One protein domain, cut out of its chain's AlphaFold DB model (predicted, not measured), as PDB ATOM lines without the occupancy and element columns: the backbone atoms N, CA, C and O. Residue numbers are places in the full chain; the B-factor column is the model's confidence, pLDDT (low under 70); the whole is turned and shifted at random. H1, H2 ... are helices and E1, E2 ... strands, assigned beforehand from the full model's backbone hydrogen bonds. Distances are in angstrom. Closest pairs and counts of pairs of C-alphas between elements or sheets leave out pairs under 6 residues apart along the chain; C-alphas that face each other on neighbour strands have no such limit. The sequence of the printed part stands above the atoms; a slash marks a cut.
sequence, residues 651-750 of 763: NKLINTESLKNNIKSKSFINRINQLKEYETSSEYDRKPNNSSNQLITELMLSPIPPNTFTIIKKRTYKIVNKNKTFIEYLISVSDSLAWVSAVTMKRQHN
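Overview. This is residues 651 to 750 of the 763 residues of the protein "Integrase catalytic domain-containing protein" of Dictyostelium discoideum (UniProt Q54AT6). A sheet of three strands is drawn out at one end into a long hairpin, E1 and E2, whose tip, residues 719 to 724, sticks out, while H3 packs across E2 and E3. H2 runs beside H3, short H1 lies at the end away from the hairpin tip, and H4 follows E3 beside the strands. The printed part has 100 residues with four named helices and three named strands in the order H1 H2 H3 E1 E2 E3 H4; the sheet's order is E1 E2 E3, antiparallel, and the class is mixed. It is compact, with a radius of gyration of the C-alphas of 14.4 A and spans of 45 by 35 by 25 A.

Along the chain. H1 is residues 657 to 660, 5.2 A long, from C-alpha 657 at (0.274, 6.707, 89.162). H2, residues 666 to 679, measures 19.9 A and H3, residues 690 to 699, 14.1 A. E1, residues 710 to 718, spans 24.5 A, E2, residues 725 to 733, 25.7 A, and E3, residues 736 to 741, 16.3 A. H4, residues 742 to 748, is 10.1 A long and ends at C-alpha 748, (17.837, 20.629, 84.483).

Arrangement. E1, E2 and E3 form a meander, each strand the antiparallel neighbour of the one before; N 715 and O 728 are 2.9 A apart, N 731 and O 738 2.8 A. H3 is on the sheet, in two layers, a helix on one face of a sheet; the closest C-alphas of H3 and E3, Asn 693 and Ala 738, are 4.4 A apart. H2 and H3, a helical hairpin, touch at C-alphas 671 and 699, 6.9 A apart. Every O i to N i+4 pair is within hydrogen-bond range in H2 and H3, 2 of 3 in H4, and H1 is too short for one.

Size, cuts and confidence. The C-alphas of Asn 661 and Asn 721, the two farthest apart, are 46.9 A apart. The printed part has no cut, and no link is long. The model's mean pLDDT is 70.3 over the printed part, with residues 651 to 669 among those under 70.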
ATOM      1  N   ASN A 651       8.600  -4.236  82.065       30.67
ATOM      2  CA  ASN A 651       7.940  -4.555  83.343       30.67
ATOM      3  C   ASN A 651       8.606  -3.933  84.598       30.67
ATOM      4  O   ASN A 651       8.305  -4.357  85.715       30.67
ATOM      5  N   LYS A 652       9.534  -2.974  84.456       36.63
ATOM      6  CA  LYS A 652      10.238  -2.334  85.592       36.63
ATOM      7  C   LYS A 652      10.157  -0.808  85.655       36.63
ATOM      8  O   LYS A 652      10.513  -0.250  86.695       36.63
ATOM      9  N   LEU A 653       9.657  -0.117  84.628       37.11
ATOM     10  CA  LEU A 653       9.393   1.323  84.732       37.11
ATOM     11  C   LEU A 653       8.078   1.590  85.485       37.11
ATOM     12  O   LEU A 653       7.003   1.637  84.902       37.11
ATOM     13  N   ILE A 654       8.221   1.749  86.805       39.33
ATOM     14  CA  ILE A 654       7.429   2.594  87.722       39.33
ATOM     15  C   ILE A 654       5.999   2.906  87.237       39.33
ATOM     16  O   ILE A 654       5.799   3.800  86.412       39.33
ATOM     17  N   ASN A 655       4.996   2.241  87.833       42.93
ATOM     18  CA  ASN A 655       3.575   2.519  87.588       42.93
ATOM     19  C   ASN A 655       3.300   4.036  87.660       42.93
ATOM     20  O   ASN A 655       3.447   4.652  88.716       42.93
ATOM     21  N   THR A 656       2.893   4.637  86.535       45.63
ATOM     22  CA  THR A 656       2.855   6.104  86.363       45.63
ATOM     23  C   THR A 656       1.914   6.850  87.321       45.63
ATOM     24  O   THR A 656       2.000   8.071  87.443       45.63
ATOM     25  N   GLU A 657       1.061   6.144  88.061       47.97
ATOM     26  CA  GLU A 657       0.274   6.707  89.162       47.97
ATOM     27  C   GLU A 657       1.140   7.162  90.350       47.97
ATOM     28  O   GLU A 657       0.857   8.199  90.950       47.97
ATOM     29  N   SER A 658       2.260   6.489  90.650       46.59
ATOM     30  CA  SER A 658       3.157   6.914  91.740       46.59
ATOM     31  C   SER A 658       3.942   8.192  91.412       46.59
ATOM     32  O   SER A 658       4.445   8.857  92.320       46.59
ATOM     33  N   LEU A 659       4.041   8.555  90.127       47.57
ATOM     34  CA  LEU A 659       4.583   9.842  89.680       47.57
ATOM     35  C   LEU A 659       3.569  10.979  89.887       47.57
ATOM     36  O   LEU A 659       3.958  12.042  90.368       47.57
ATOM     37  N   LYS A 660       2.272  10.740  89.628       49.27
ATOM     38  CA  LYS A 660       1.196  11.723  89.881       49.27
ATOM     39  C   LYS A 660       1.135  12.157  91.351       49.27
ATOM     40  O   LYS A 660       0.912  13.329  91.628       49.27
ATOM     41  N   ASN A 661       1.391  11.240  92.286       48.41
ATOM     42  CA  ASN A 661       1.318  11.530  93.724       48.41
ATOM     43  C   ASN A 661       2.507  12.348  94.270       48.41
ATOM     44  O   ASN A 661       2.373  12.986  95.311       48.41
ATOM     45  N   ASN A 662       3.660  12.343  93.589       46.92
ATOM     46  CA  ASN A 662       4.878  13.023  94.055       46.92
ATOM     47  C   ASN A 662       5.142  14.379  93.373       46.92
ATOM     48  O   ASN A 662       5.985  15.140  93.846       46.92
ATOM     49  N   ILE A 663       4.446  14.701  92.276       54.19
ATOM     50  CA  ILE A 663       4.715  15.895  91.462       54.19
ATOM     51  C   ILE A 663       3.493  16.817  91.480       54.19
ATOM     52  O   ILE A 663       2.467  16.521  90.880       54.19
ATOM     53  N   LYS A 664       3.613  17.970  92.151       56.11
ATOM     54  CA  LYS A 664       2.504  18.934  92.319       56.11
ATOM     55  C   LYS A 664       2.231  19.832  91.101       56.11
ATOM     56  O   LYS A 664       1.273  20.596  91.129       56.11
ATOM     57  N   SER A 665       3.052  19.766  90.052       63.03
ATOM     58  CA  SER A 665       2.846  20.535  88.816       63.03
ATOM     59  C   SER A 665       1.778  19.873  87.938       63.03
ATOM     60  O   SER A 665       1.996  18.788  87.392       63.03
ATOM     61  N   LYS A 666       0.633  20.548  87.763       65.09
ATOM     62  CA  LYS A 666      -0.409  20.137  86.807       65.09
ATOM     63  C   LYS A 666       0.120  20.131  85.377       65.09
ATOM     64  O   LYS A 666      -0.140  19.184  84.639       65.09
ATOM     65  N   SER A 667       0.867  21.165  84.990       65.33
ATOM     66  CA  SER A 667       1.416  21.304  83.639       65.33
ATOM     67  C   SER A 667       2.335  20.137  83.264       65.33
ATOM     68  O   SER A 667       2.195  19.599  82.168       65.33
ATOM     69  N   PHE A 668       3.174  19.645  84.185       66.58
ATOM     70  CA  PHE A 668       3.970  18.427  83.976       66.58
ATOM     71  C   PHE A 668       3.101  17.177  83.744       66.58
ATOM     72  O   PHE A 668       3.337  16.428  82.794       66.58
ATOM     73  N   ILE A 669       2.063  16.966  84.563       68.02
ATOM     74  CA  ILE A 669       1.138  15.826  84.416       68.02
ATOM     75  C   ILE A 669       0.391  15.902  83.074       68.02
ATOM     76  O   ILE A 669       0.314  14.903  82.359       68.02
ATOM     77  N   ASN A 670      -0.094  17.085  82.689       71.94
ATOM     78  CA  ASN A 670      -0.760  17.303  81.405       71.94
ATOM     79  C   ASN A 670       0.187  17.066  80.215       71.94
ATOM     80  O   ASN A 670      -0.233  16.485  79.217       71.94
ATOM     81  N   ARG A 671       1.470  17.439  80.322       70.08
ATOM     82  CA  ARG A 671       2.468  17.212  79.263       70.08
ATOM     83  C   ARG A 671       2.840  15.729  79.116       70.08
ATOM     84  O   ARG A 671       3.036  15.272  77.995       70.08
ATOM     85  N   ILE A 672       2.841  14.954  80.210       71.91
ATOM     86  CA  ILE A 672       2.921  13.481  80.153       71.91
ATOM     87  C   ILE A 672       1.661  12.869  79.528       71.91
ATOM     88  O   ILE A 672       1.780  11.949  78.722       71.91
ATOM     89  N   ASN A 673       0.463  13.364  79.851       74.94
ATOM     90  CA  ASN A 673      -0.768  12.871  79.224       74.94
ATOM     91  C   ASN A 673      -0.763  13.134  77.705       74.94
ATOM     92  O   ASN A 673      -1.100  12.237  76.944       74.94
ATOM     93  N   GLN A 674      -0.285  14.302  77.261       75.75
ATOM     94  CA  GLN A 674      -0.127  14.627  75.836       75.75
ATOM     95  C   GLN A 674       0.896  13.733  75.118       75.75
ATOM     96  O   GLN A 674       0.661  13.362  73.970       75.75
ATOM     97  N   LEU A 675       1.995  13.331  75.775       72.08
ATOM     98  CA  LEU A 675       2.878  12.290  75.227       72.08
ATOM     99  C   LEU A 675       2.144  10.952  75.086       72.08
ATOM    100  O   LEU A 675       2.241  10.334  74.036       72.08
ATOM    101  N   LYS A 676       1.370  10.525  76.090       71.92
ATOM    102  CA  LYS A 676       0.618   9.258  76.026       71.92
ATOM    103  C   LYS A 676      -0.465   9.253  74.945       71.92
ATOM    104  O   LYS A 676      -0.608   8.261  74.241       71.92
ATOM    105  N   GLU A 677      -1.201  10.351  74.787       74.12
ATOM    106  CA  GLU A 677      -2.168  10.521  73.694       74.12
ATOM    107  C   GLU A 677      -1.469  10.411  72.328       74.12
ATOM    108  O   GLU A 677      -1.969   9.729  71.430       74.12
ATOM    109  N   TYR A 678      -0.273  10.995  72.194       72.05
ATOM    110  CA  TYR A 678       0.545  10.884  70.988       72.05
ATOM    111  C   TYR A 678       1.098   9.463  70.757       72.05
ATOM    112  O   TYR A 678       1.014   8.968  69.634       72.05
ATOM    113  N   GLU A 679       1.561   8.767  71.802       70.26
ATOM    114  CA  GLU A 679       1.981   7.351  71.767       70.26
ATOM    115  C   GLU A 679       0.847   6.413  71.316       70.26
ATOM    116  O   GLU A 679       1.107   5.394  70.681       70.26
ATOM    117  N   THR A 680      -0.416   6.763  71.594       69.84
ATOM    118  CA  THR A 680      -1.598   6.018  71.120       69.84
ATOM    119  C   THR A 680      -2.095   6.413  69.723       69.84
ATOM    120  O   THR A 680      -3.063   5.828  69.236       69.84
ATOM    121  N   SER A 681      -1.475   7.398  69.065       70.91
ATOM    122  CA  SER A 681      -1.891   7.858  67.735       70.91
ATOM    123  C   SER A 681      -1.332   6.982  66.608       70.91
ATOM    124  O   SER A 681      -0.233   6.438  66.696       70.91
ATOM    125  N   SER A 682      -2.058   6.894  65.488       64.17
ATOM    126  CA  SER A 682      -1.617   6.165  64.286       64.17
ATOM    127  C   SER A 682      -0.418   6.799  63.562       64.17
ATOM    128  O   SER A 682       0.075   6.229  62.596       64.17
ATOM    129  N   GLU A 683       0.048   7.969  64.008       62.39
ATOM    130  CA  GLU A 683       1.212   8.682  63.463       62.39
ATOM    131  C   GLU A 683       2.514   8.381  64.238       62.39
ATOM    132  O   GLU A 683       3.566   8.949  63.932       62.39
ATOM    133  N   TYR A 684       2.468   7.505  65.250       64.69
ATOM    134  CA  TYR A 684       3.607   7.236  66.126       64.69
ATOM    135  C   TYR A 684       4.617   6.220  65.547       64.69
ATOM    136  O   TYR A 684       4.547   5.017  65.807       64.69
ATOM    137  N   ASP A 685       5.613   6.709  64.797       66.16
ATOM    138  CA  ASP A 685       6.844   5.955  64.491       66.16
ATOM    139  C   ASP A 685       7.876   6.098  65.630       66.16
ATOM    140  O   ASP A 685       8.041   7.170  66.216       66.16
ATOM    141  N   ARG A 686       8.665   5.046  65.888       69.23
ATOM    142  CA  ARG A 686       9.731   5.002  66.914       69.23
ATOM    143  C   ARG A 686      10.976   5.831  66.552       69.23
ATOM    144  O   ARG A 686      12.048   5.635  67.129       69.23
ATOM    145  N   LYS A 687      10.871   6.749  65.590       73.51
ATOM    146  CA  LYS A 687      11.933   7.681  65.195       73.51
ATOM    147  C   LYS A 687      11.647   9.058  65.804       73.51
ATOM    148  O   LYS A 687      10.519   9.529  65.701       73.51
ATOM    149  N   PRO A 688      12.647   9.732  66.407       75.51
ATOM    150  CA  PRO A 688      12.458  11.031  67.059       75.51
ATOM    151  C   PRO A 688      12.056  12.110  66.042       75.51
ATOM    152  O   PRO A 688      12.898  12.671  65.334       75.51
ATOM    153  N   ASN A 689      10.754  12.378  65.968       80.56
ATOM    154  CA  ASN A 689      10.117  13.268  65.004       80.56
ATOM    155  C   ASN A 689       9.943  14.685  65.576       80.56
ATOM    156  O   ASN A 689      10.209  14.927  66.749       80.56
ATOM    157  N   ASN A 690       9.522  15.655  64.763       77.84
ATOM    158  CA  ASN A 690       9.459  17.056  65.207       77.84
ATOM    159  C   ASN A 690       8.496  17.279  66.389       77.84
ATOM    160  O   ASN A 690       8.826  18.053  67.287       77.84
ATOM    161  N   SER A 691       7.368  16.566  66.433       75.05
ATOM    162  CA  SER A 691       6.381  16.660  67.514       75.05
ATOM    163  C   SER A 691       6.923  16.085  68.825       75.05
ATOM    164  O   SER A 691       6.850  16.752  69.858       75.05
ATOM    165  N   SER A 692       7.543  14.898  68.795       75.98
ATOM    166  CA  SER A 692       8.167  14.302  69.986       75.98
ATOM    167  C   SER A 692       9.400  15.092  70.443       75.98
ATOM    168  O   SER A 692       9.558  15.342  71.639       75.98
ATOM    169  N   ASN A 693      10.222  15.577  69.501       82.18
ATOM    170  CA  ASN A 693      11.350  16.476  69.763       82.18
ATOM    171  C   ASN A 693      10.892  17.741  70.502       82.18
ATOM    172  O   ASN A 693      11.528  18.123  71.485       82.18
ATOM    173  N   GLN A 694       9.792  18.370  70.076       80.92
ATOM    174  CA  GLN A 694       9.243  19.550  70.742       80.92
ATOM    175  C   GLN A 694       8.658  19.210  72.122       80.92
ATOM    176  O   GLN A 694       9.060  19.822  73.112       80.92
ATOM    177  N   LEU A 695       7.767  18.214  72.213       81.35
ATOM    178  CA  LEU A 695       7.106  17.817  73.464       81.35
ATOM    179  C   LEU A 695       8.115  17.457  74.564       81.35
ATOM    180  O   LEU A 695       8.004  17.957  75.685       81.35
ATOM    181  N   ILE A 696       9.134  16.652  74.241       84.02
ATOM    182  CA  ILE A 696      10.179  16.276  75.201       84.02
ATOM    183  C   ILE A 696      11.147  17.441  75.458       84.02
ATOM    184  O   ILE A 696      11.549  17.630  76.602       84.02
ATOM    185  N   THR A 697      11.493  18.275  74.469       82.39
ATOM    186  CA  THR A 697      12.342  19.461  74.726       82.39
ATOM    187  C   THR A 697      11.675  20.438  75.692       82.39
ATOM    188  O   THR A 697      12.357  20.984  76.556       82.39
ATOM    189  N   GLU A 698      10.361  20.637  75.588       78.91
ATOM    190  CA  GLU A 698       9.601  21.485  76.510       78.91
ATOM    191  C   GLU A 698       9.408  20.835  77.887       78.91
ATOM    192  O   GLU A 698       9.582  21.515  78.897       78.91
ATOM    193  N   LEU A 699       9.158  19.520  77.965       80.41
ATOM    194  CA  LEU A 699       9.229  18.771  79.231       80.41
ATOM    195  C   LEU A 699      10.584  18.973  79.919       80.41
ATOM    196  O   LEU A 699      10.626  19.272  81.108       80.41
ATOM    197  N   MET A 700      11.680  18.896  79.162       78.37
ATOM    198  CA  MET A 700      13.053  19.101  79.636       78.37
ATOM    199  C   MET A 700      13.391  20.575  79.951       78.37
ATOM    200  O   MET A 700      14.546  20.884  80.257       78.37
ATOM    201  N   LEU A 701      12.413  21.490  79.953       74.80
ATOM    202  CA  LEU A 701      12.512  22.821  80.573       74.80
ATOM    203  C   LEU A 701      11.822  22.901  81.954       74.80
ATOM    204  O   LEU A 701      12.116  23.826  82.707       74.80
ATOM    205  N   SER A 702      10.988  21.919  82.314       70.05
ATOM    206  CA  SER A 702      10.354  21.762  83.636       70.05
ATOM    207  C   SER A 702      11.102  20.722  84.485       70.05
ATOM    208  O   SER A 702      11.671  19.799  83.913       70.05
ATOM    209  N   PRO A 703      11.138  20.816  85.828       67.85
ATOM    210  CA  PRO A 703      11.912  19.892  86.663       67.85
ATOM    211  C   PRO A 703      11.380  18.448  86.592       67.85
ATOM    212  O   PRO A 703      10.308  18.150  87.120       67.85
ATOM    213  N   ILE A 704      12.149  17.545  85.970       67.64
ATOM    214  CA  ILE A 704      11.815  16.113  85.832       67.64
ATOM    215  C   ILE A 704      12.589  15.273  86.871       67.64
ATOM    216  O   ILE A 704      13.782  15.514  87.067       67.64
ATOM    217  N   PRO A 705      11.988  14.247  87.512       65.99
ATOM    218  CA  PRO A 705      12.752  13.290  88.312       65.99
ATOM    219  C   PRO A 705      13.796  12.534  87.458       65.99
ATOM    220  O   PRO A 705      13.457  12.081  86.361       65.99
ATOM    221  N   PRO A 706      15.026  12.286  87.957       62.26
ATOM    222  CA  PRO A 706      16.091  11.629  87.181       62.26
ATOM    223  C   PRO A 706      15.768  10.221  86.656       62.26
ATOM    224  O   PRO A 706      16.455   9.733  85.767       62.26
ATOM    225  N   ASN A 707      14.737   9.568  87.202       66.38
ATOM    226  CA  ASN A 707      14.331   8.207  86.845       66.38
ATOM    227  C   ASN A 707      13.187   8.170  85.808       66.38
ATOM    228  O   ASN A 707      12.704   7.089  85.480       66.38
ATOM    229  N   THR A 708      12.693   9.325  85.345       70.43
ATOM    230  CA  THR A 708      11.548   9.422  84.416       70.43
ATOM    231  C   THR A 708      11.981   9.535  82.948       70.43
ATOM    232  O   THR A 708      11.137   9.467  82.058       70.43
ATOM    233  N   PHE A 709      13.284   9.673  82.677       78.64
ATOM    234  CA  PHE A 709      13.837   9.705  81.323       78.64
ATOM    235  C   PHE A 709      15.153   8.920  81.225       78.64
ATOM    236  O   PHE A 709      15.892   8.810  82.202       78.64
ATOM    237  N   THR A 710      15.468   8.407  80.033       80.21
ATOM    238  CA  THR A 710      16.678   7.607  79.772       80.21
ATOM    239  C   THR A 710      17.464   8.189  78.602       80.21
ATOM    240  O   THR A 710      16.907   8.394  77.526       80.21
ATOM    241  N   ILE A 711      18.769   8.423  78.768       82.21
ATOM    242  CA  ILE A 711      19.653   8.827  77.662       82.21
ATOM    243  C   ILE A 711      20.050   7.579  76.863       82.21
ATOM    244  O   ILE A 711      20.749   6.715  77.382       82.21
ATOM    245  N   ILE A 712      19.640   7.507  75.596       82.37
ATOM    246  CA  ILE A 712      19.925   6.383  74.688       82.37
ATOM    247  C   ILE A 712      21.230   6.609  73.916       82.37
ATOM    248  O   ILE A 712      22.060   5.712  73.803       82.37
ATOM    249  N   LYS A 713      21.422   7.804  73.342       82.66
ATOM    250  CA  LYS A 713      22.554   8.086  72.441       82.66
ATOM    251  C   LYS A 713      22.994   9.540  72.541       82.66
ATOM    252  O   LYS A 713      22.175  10.431  72.715       82.66
ATOM    253  N   LYS A 714      24.288   9.802  72.370       85.51
ATOM    254  CA  LYS A 714      24.850  11.154  72.231       85.51
ATOM    255  C   LYS A 714      25.264  11.367  70.778       85.51
ATOM    256  O   LYS A 714      25.955  10.515  70.224       85.51
ATOM    257  N   ARG A 715      24.903  12.501  70.169       82.41
ATOM    258  CA  ARG A 715      25.474  12.951  68.888       82.41
ATOM    259  C   ARG A 715      26.222  14.264  69.065       82.41
ATOM    260  O   ARG A 715      25.802  15.137  69.820       82.41
ATOM    261  N   THR A 716      27.345  14.380  68.367       81.95
ATOM    262  CA  THR A 716      28.217  15.558  68.373       81.95
ATOM    263  C   THR A 716      28.429  15.977  66.926       81.95
ATOM    264  O   THR A 716      28.844  15.152  66.118       81.95
ATOM    265  N   TYR A 717      28.107  17.221  66.577       78.40
ATOM    266  CA  TYR A 717      28.141  17.705  65.193       78.40
ATOM    267  C   TYR A 717      28.549  19.179  65.138       78.40
ATOM    268  O   TYR A 717      28.390  19.921  66.106       78.40
ATOM    269  N   LYS A 718      29.099  19.625  64.006       73.84
ATOM    270  CA  LYS A 718      29.581  20.999  63.824       73.84
ATOM    271  C   LYS A 718      28.787  21.672  62.709       73.84
ATOM    272  O   LYS A 718      28.900  21.285  61.551       73.84
ATOM    273  N   ILE A 719      27.987  22.684  63.049       72.62
ATOM    274  CA  ILE A 719      27.279  23.486  62.041       72.62
ATOM    275  C   ILE A 719      28.308  24.393  61.364       72.62
ATOM    276  O   ILE A 719      28.866  25.277  62.021       72.62
ATOM    277  N   VAL A 720      28.537  24.175  60.063       65.34
ATOM    278  CA  VAL A 720      29.591  24.813  59.250       65.34
ATOM    279  C   VAL A 720      29.682  26.321  59.517       65.34
ATOM    280  O   VAL A 720      30.708  26.803  59.994       65.34
ATOM    281  N   ASN A 721      28.568  27.043  59.358       62.30
ATOM    282  CA  ASN A 721      28.514  28.508  59.467       62.30
ATOM    283  C   ASN A 721      28.696  29.070  60.891       62.30
ATOM    284  O   ASN A 721      28.786  30.282  61.050       62.30
ATOM    285  N   LYS A 722      28.704  28.237  61.943       62.28
ATOM    286  CA  LYS A 722      28.817  28.705  63.341       62.28
ATOM    287  C   LYS A 722      30.171  28.405  63.982       62.28
ATOM    288  O   LYS A 722      30.406  28.859  65.097       62.28
ATOM    289  N   ASN A 723      31.017  27.609  63.321       65.57
ATOM    290  CA  ASN A 723      32.330  27.123  63.777       65.57
ATOM    291  C   ASN A 723      32.360  26.471  65.187       65.57
ATOM    292  O   ASN A 723      33.425  26.131  65.696       65.57
ATOM    293  N   LYS A 724      31.190  26.245  65.799       68.10
ATOM    294  CA  LYS A 724      30.979  25.695  67.143       68.10
ATOM    295  C   LYS A 724      30.474  24.257  67.058       68.10
ATOM    296  O   LYS A 724      29.675  23.920  66.184       68.10
ATOM    297  N   THR A 725      30.932  23.434  67.992       75.85
ATOM    298  CA  THR A 725      30.482  22.050  68.162       75.85
ATOM    299  C   THR A 725      29.203  22.024  68.995       75.85
ATOM    300  O   THR A 725      29.151  22.599  70.080       75.85
ATOM    301  N   PHE A 726      28.181  21.347  68.487       80.11
ATOM    302  CA  PHE A 726      26.900  21.113  69.141       80.11
ATOM    303  C   PHE A 726      26.842  19.672  69.649       80.11
ATOM    304  O   PHE A 726      27.410  18.759  69.043       80.11
ATOM    305  N   ILE A 727      26.170  19.480  70.783       82.95
ATOM    306  CA  ILE A 727      25.947  18.179  71.412       82.95
ATOM    307  C   ILE A 727      24.451  18.048  71.679       82.95
ATOM    308  O   ILE A 727      23.844  18.936  72.285       82.95
ATOM    309  N   GLU A 728      23.885  16.925  71.261       85.52
ATOM    310  CA  GLU A 728      22.500  16.539  71.522       85.52
ATOM    311  C   GLU A 728      22.446  15.107  72.054       85.52
ATOM    312  O   GLU A 728      23.294  14.266  71.736       85.52
ATOM    313  N   TYR A 729      21.426  14.841  72.857       85.87
ATOM    314  CA  TYR A 729      21.155  13.552  73.472       85.87
ATOM    315  C   TYR A 729      19.811  13.032  72.964       85.87
ATOM    316  O   TYR A 729      18.816  13.746  73.028       85.87
ATOM    317  N   LEU A 730      19.789  11.802  72.457       88.01
ATOM    318  CA  LEU A 730      18.568  11.048  72.214       88.01
ATOM    319  C   LEU A 730      18.069  10.548  73.568       88.01
ATOM    320  O   LEU A 730      18.788   9.816  74.252       88.01
ATOM    321  N   ILE A 731      16.869  10.963  73.944       84.73
ATOM    322  CA  ILE A 731      16.237  10.682  75.229       84.73
ATOM    323  C   ILE A 731      14.932   9.921  74.985       84.73
ATOM    324  O   ILE A 731      14.166  10.294  74.098       84.73
ATOM    325  N   SER A 732      14.692   8.879  75.783       82.51
ATOM    326  CA  SER A 732      13.377   8.257  75.977       82.51
ATOM    327  C   SER A 732      12.680   8.888  77.182       82.51
ATOM    328  O   SER A 732      13.307   9.090  78.225       82.51
ATOM    329  N   VAL A 733      11.384   9.163  77.041       80.28
ATOM    330  CA  VAL A 733      10.437   9.443  78.128       80.28
ATOM    331  C   VAL A 733       9.208   8.596  77.821       80.28
ATOM    332  O   VAL A 733       8.546   8.881  76.834       80.28
ATOM    333  N   SER A 734       8.903   7.559  78.614       74.46
ATOM    334  CA  SER A 734       7.992   6.485  78.154       74.46
ATOM    335  C   SER A 734       8.542   5.859  76.849       74.46
ATOM    336  O   SER A 734       9.768   5.816  76.665       74.46
ATOM    337  N   ASP A 735       7.684   5.375  75.952       72.44
ATOM    338  CA  ASP A 735       8.070   4.892  74.617       72.44
ATOM    339  C   ASP A 735       8.475   6.028  73.646       72.44
ATOM    340  O   ASP A 735       9.080   5.756  72.603       72.44
ATOM    341  N   SER A 736       8.187   7.294  73.981       80.65
ATOM    342  CA  SER A 736       8.512   8.497  73.195       80.65
ATOM    343  C   SER A 736      10.009   8.814  73.132       80.65
ATOM    344  O   SER A 736      10.669   8.947  74.166       80.65
ATOM    345  N   LEU A 737      10.539   9.031  71.919       84.43
ATOM    346  CA  LEU A 737      11.942   9.414  71.679       84.43
ATOM    347  C   LEU A 737      12.108  10.857  71.176       84.43
ATOM    348  O   LEU A 737      11.356  11.306  70.312       84.43
ATOM    349  N   ALA A 738      13.160  11.551  71.625       87.23
ATOM    350  CA  ALA A 738      13.517  12.900  71.163       87.23
ATOM    351  C   ALA A 738      15.020  13.210  71.209       87.23
ATOM    352  O   ALA A 738      15.723  12.768  72.115       87.23
ATOM    353  N   TRP A 739      15.505  14.051  70.292       88.12
ATOM    354  CA  TRP A 739      16.814  14.706  70.390       88.12
ATOM    355  C   TRP A 739      16.707  16.015  71.180       88.12
ATOM    356  O   TRP A 739      16.029  16.951  70.765       88.12
ATOM    357  N   VAL A 740      17.421  16.094  72.303       86.97
ATOM    358  CA  VAL A 740      17.419  17.233  73.231       86.97
ATOM    359  C   VAL A 740      18.820  17.839  73.325       86.97
ATOM    360  O   VAL A 740      19.820  17.128  73.454       86.97
ATOM    361  N   SER A 741      18.919  19.171  73.278       86.25
ATOM    362  CA  SER A 741      20.217  19.857  73.315       86.25
ATOM    363  C   SER A 741      20.934  19.705  74.662       86.25
ATOM    364  O   SER A 741      20.314  19.712  75.728       86.25
ATOM    365  N   ALA A 742      22.270  19.670  74.637       80.93
ATOM    366  CA  ALA A 742      23.083  19.685  75.854       80.93
ATOM    367  C   ALA A 742      22.854  20.936  76.729       80.93
ATOM    368  O   ALA A 742      23.074  20.885  77.937       80.93
ATOM    369  N   VAL A 743      22.385  22.048  76.147       79.16
ATOM    370  CA  VAL A 743      22.017  23.266  76.891       79.16
ATOM    371  C   VAL A 743      20.709  23.060  77.658       79.16
ATOM    372  O   VAL A 743      20.618  23.461  78.816       79.16
ATOM    373  N   THR A 744      19.727  22.391  77.049       77.37
ATOM    374  CA  THR A 744      18.463  22.004  77.697       77.37
ATOM    375  C   THR A 744      18.739  21.032  78.849       77.37
ATOM    376  O   THR A 744      18.374  21.314  79.986       77.37
ATOM    377  N   MET A 745      19.514  19.968  78.596       73.50
ATOM    378  CA  MET A 745      19.982  19.021  79.624       73.50
ATOM    379  C   MET A 745      20.688  19.709  80.804       73.50
ATOM    380  O   MET A 745      20.427  19.384  81.961       73.50
ATOM    381  N   LYS A 746      21.575  20.678  80.533       70.11
ATOM    382  CA  LYS A 746      22.318  21.382  81.589       70.11
ATOM    383  C   LYS A 746      21.437  22.322  82.425       70.11
ATOM    384  O   LYS A 746      21.764  22.565  83.580       70.11
ATOM    385  N   ARG A 747      20.325  22.835  81.882       67.48
ATOM    386  CA  ARG A 747      19.368  23.656  82.649       67.48
ATOM    387  C   ARG A 747      18.614  22.850  83.711       67.48
ATOM    388  O   ARG A 747      18.299  23.421  84.747       67.48
ATOM    389  N   GLN A 748      18.388  21.553  83.483       63.40
ATOM    390  CA  GLN A 748      17.837  20.629  84.483       63.40
ATOM    391  C   GLN A 748      18.845  20.344  85.603       63.40
ATOM    392  O   GLN A 748      18.621  20.676  86.764       63.40
ATOM    393  N   HIS A 749      19.993  19.763  85.247       57.50
ATOM    394  CA  HIS A 749      21.006  19.302  86.201       57.50
ATOM    395  C   HIS A 749      21.949  20.432  86.633       57.50
ATOM    396  O   HIS A 749      23.163  20.361  86.455       57.50
ATOM    397  N   ASN A 750      21.387  21.504  87.194       45.64
ATOM    398  CA  ASN A 750      22.159  22.680  87.607       45.64
ATOM    399  C   ASN A 750      22.906  22.485  88.950       45.64
ATOM    400  O   ASN A 750      23.533  23.414  89.455       45.64
TER     401      ASN A 750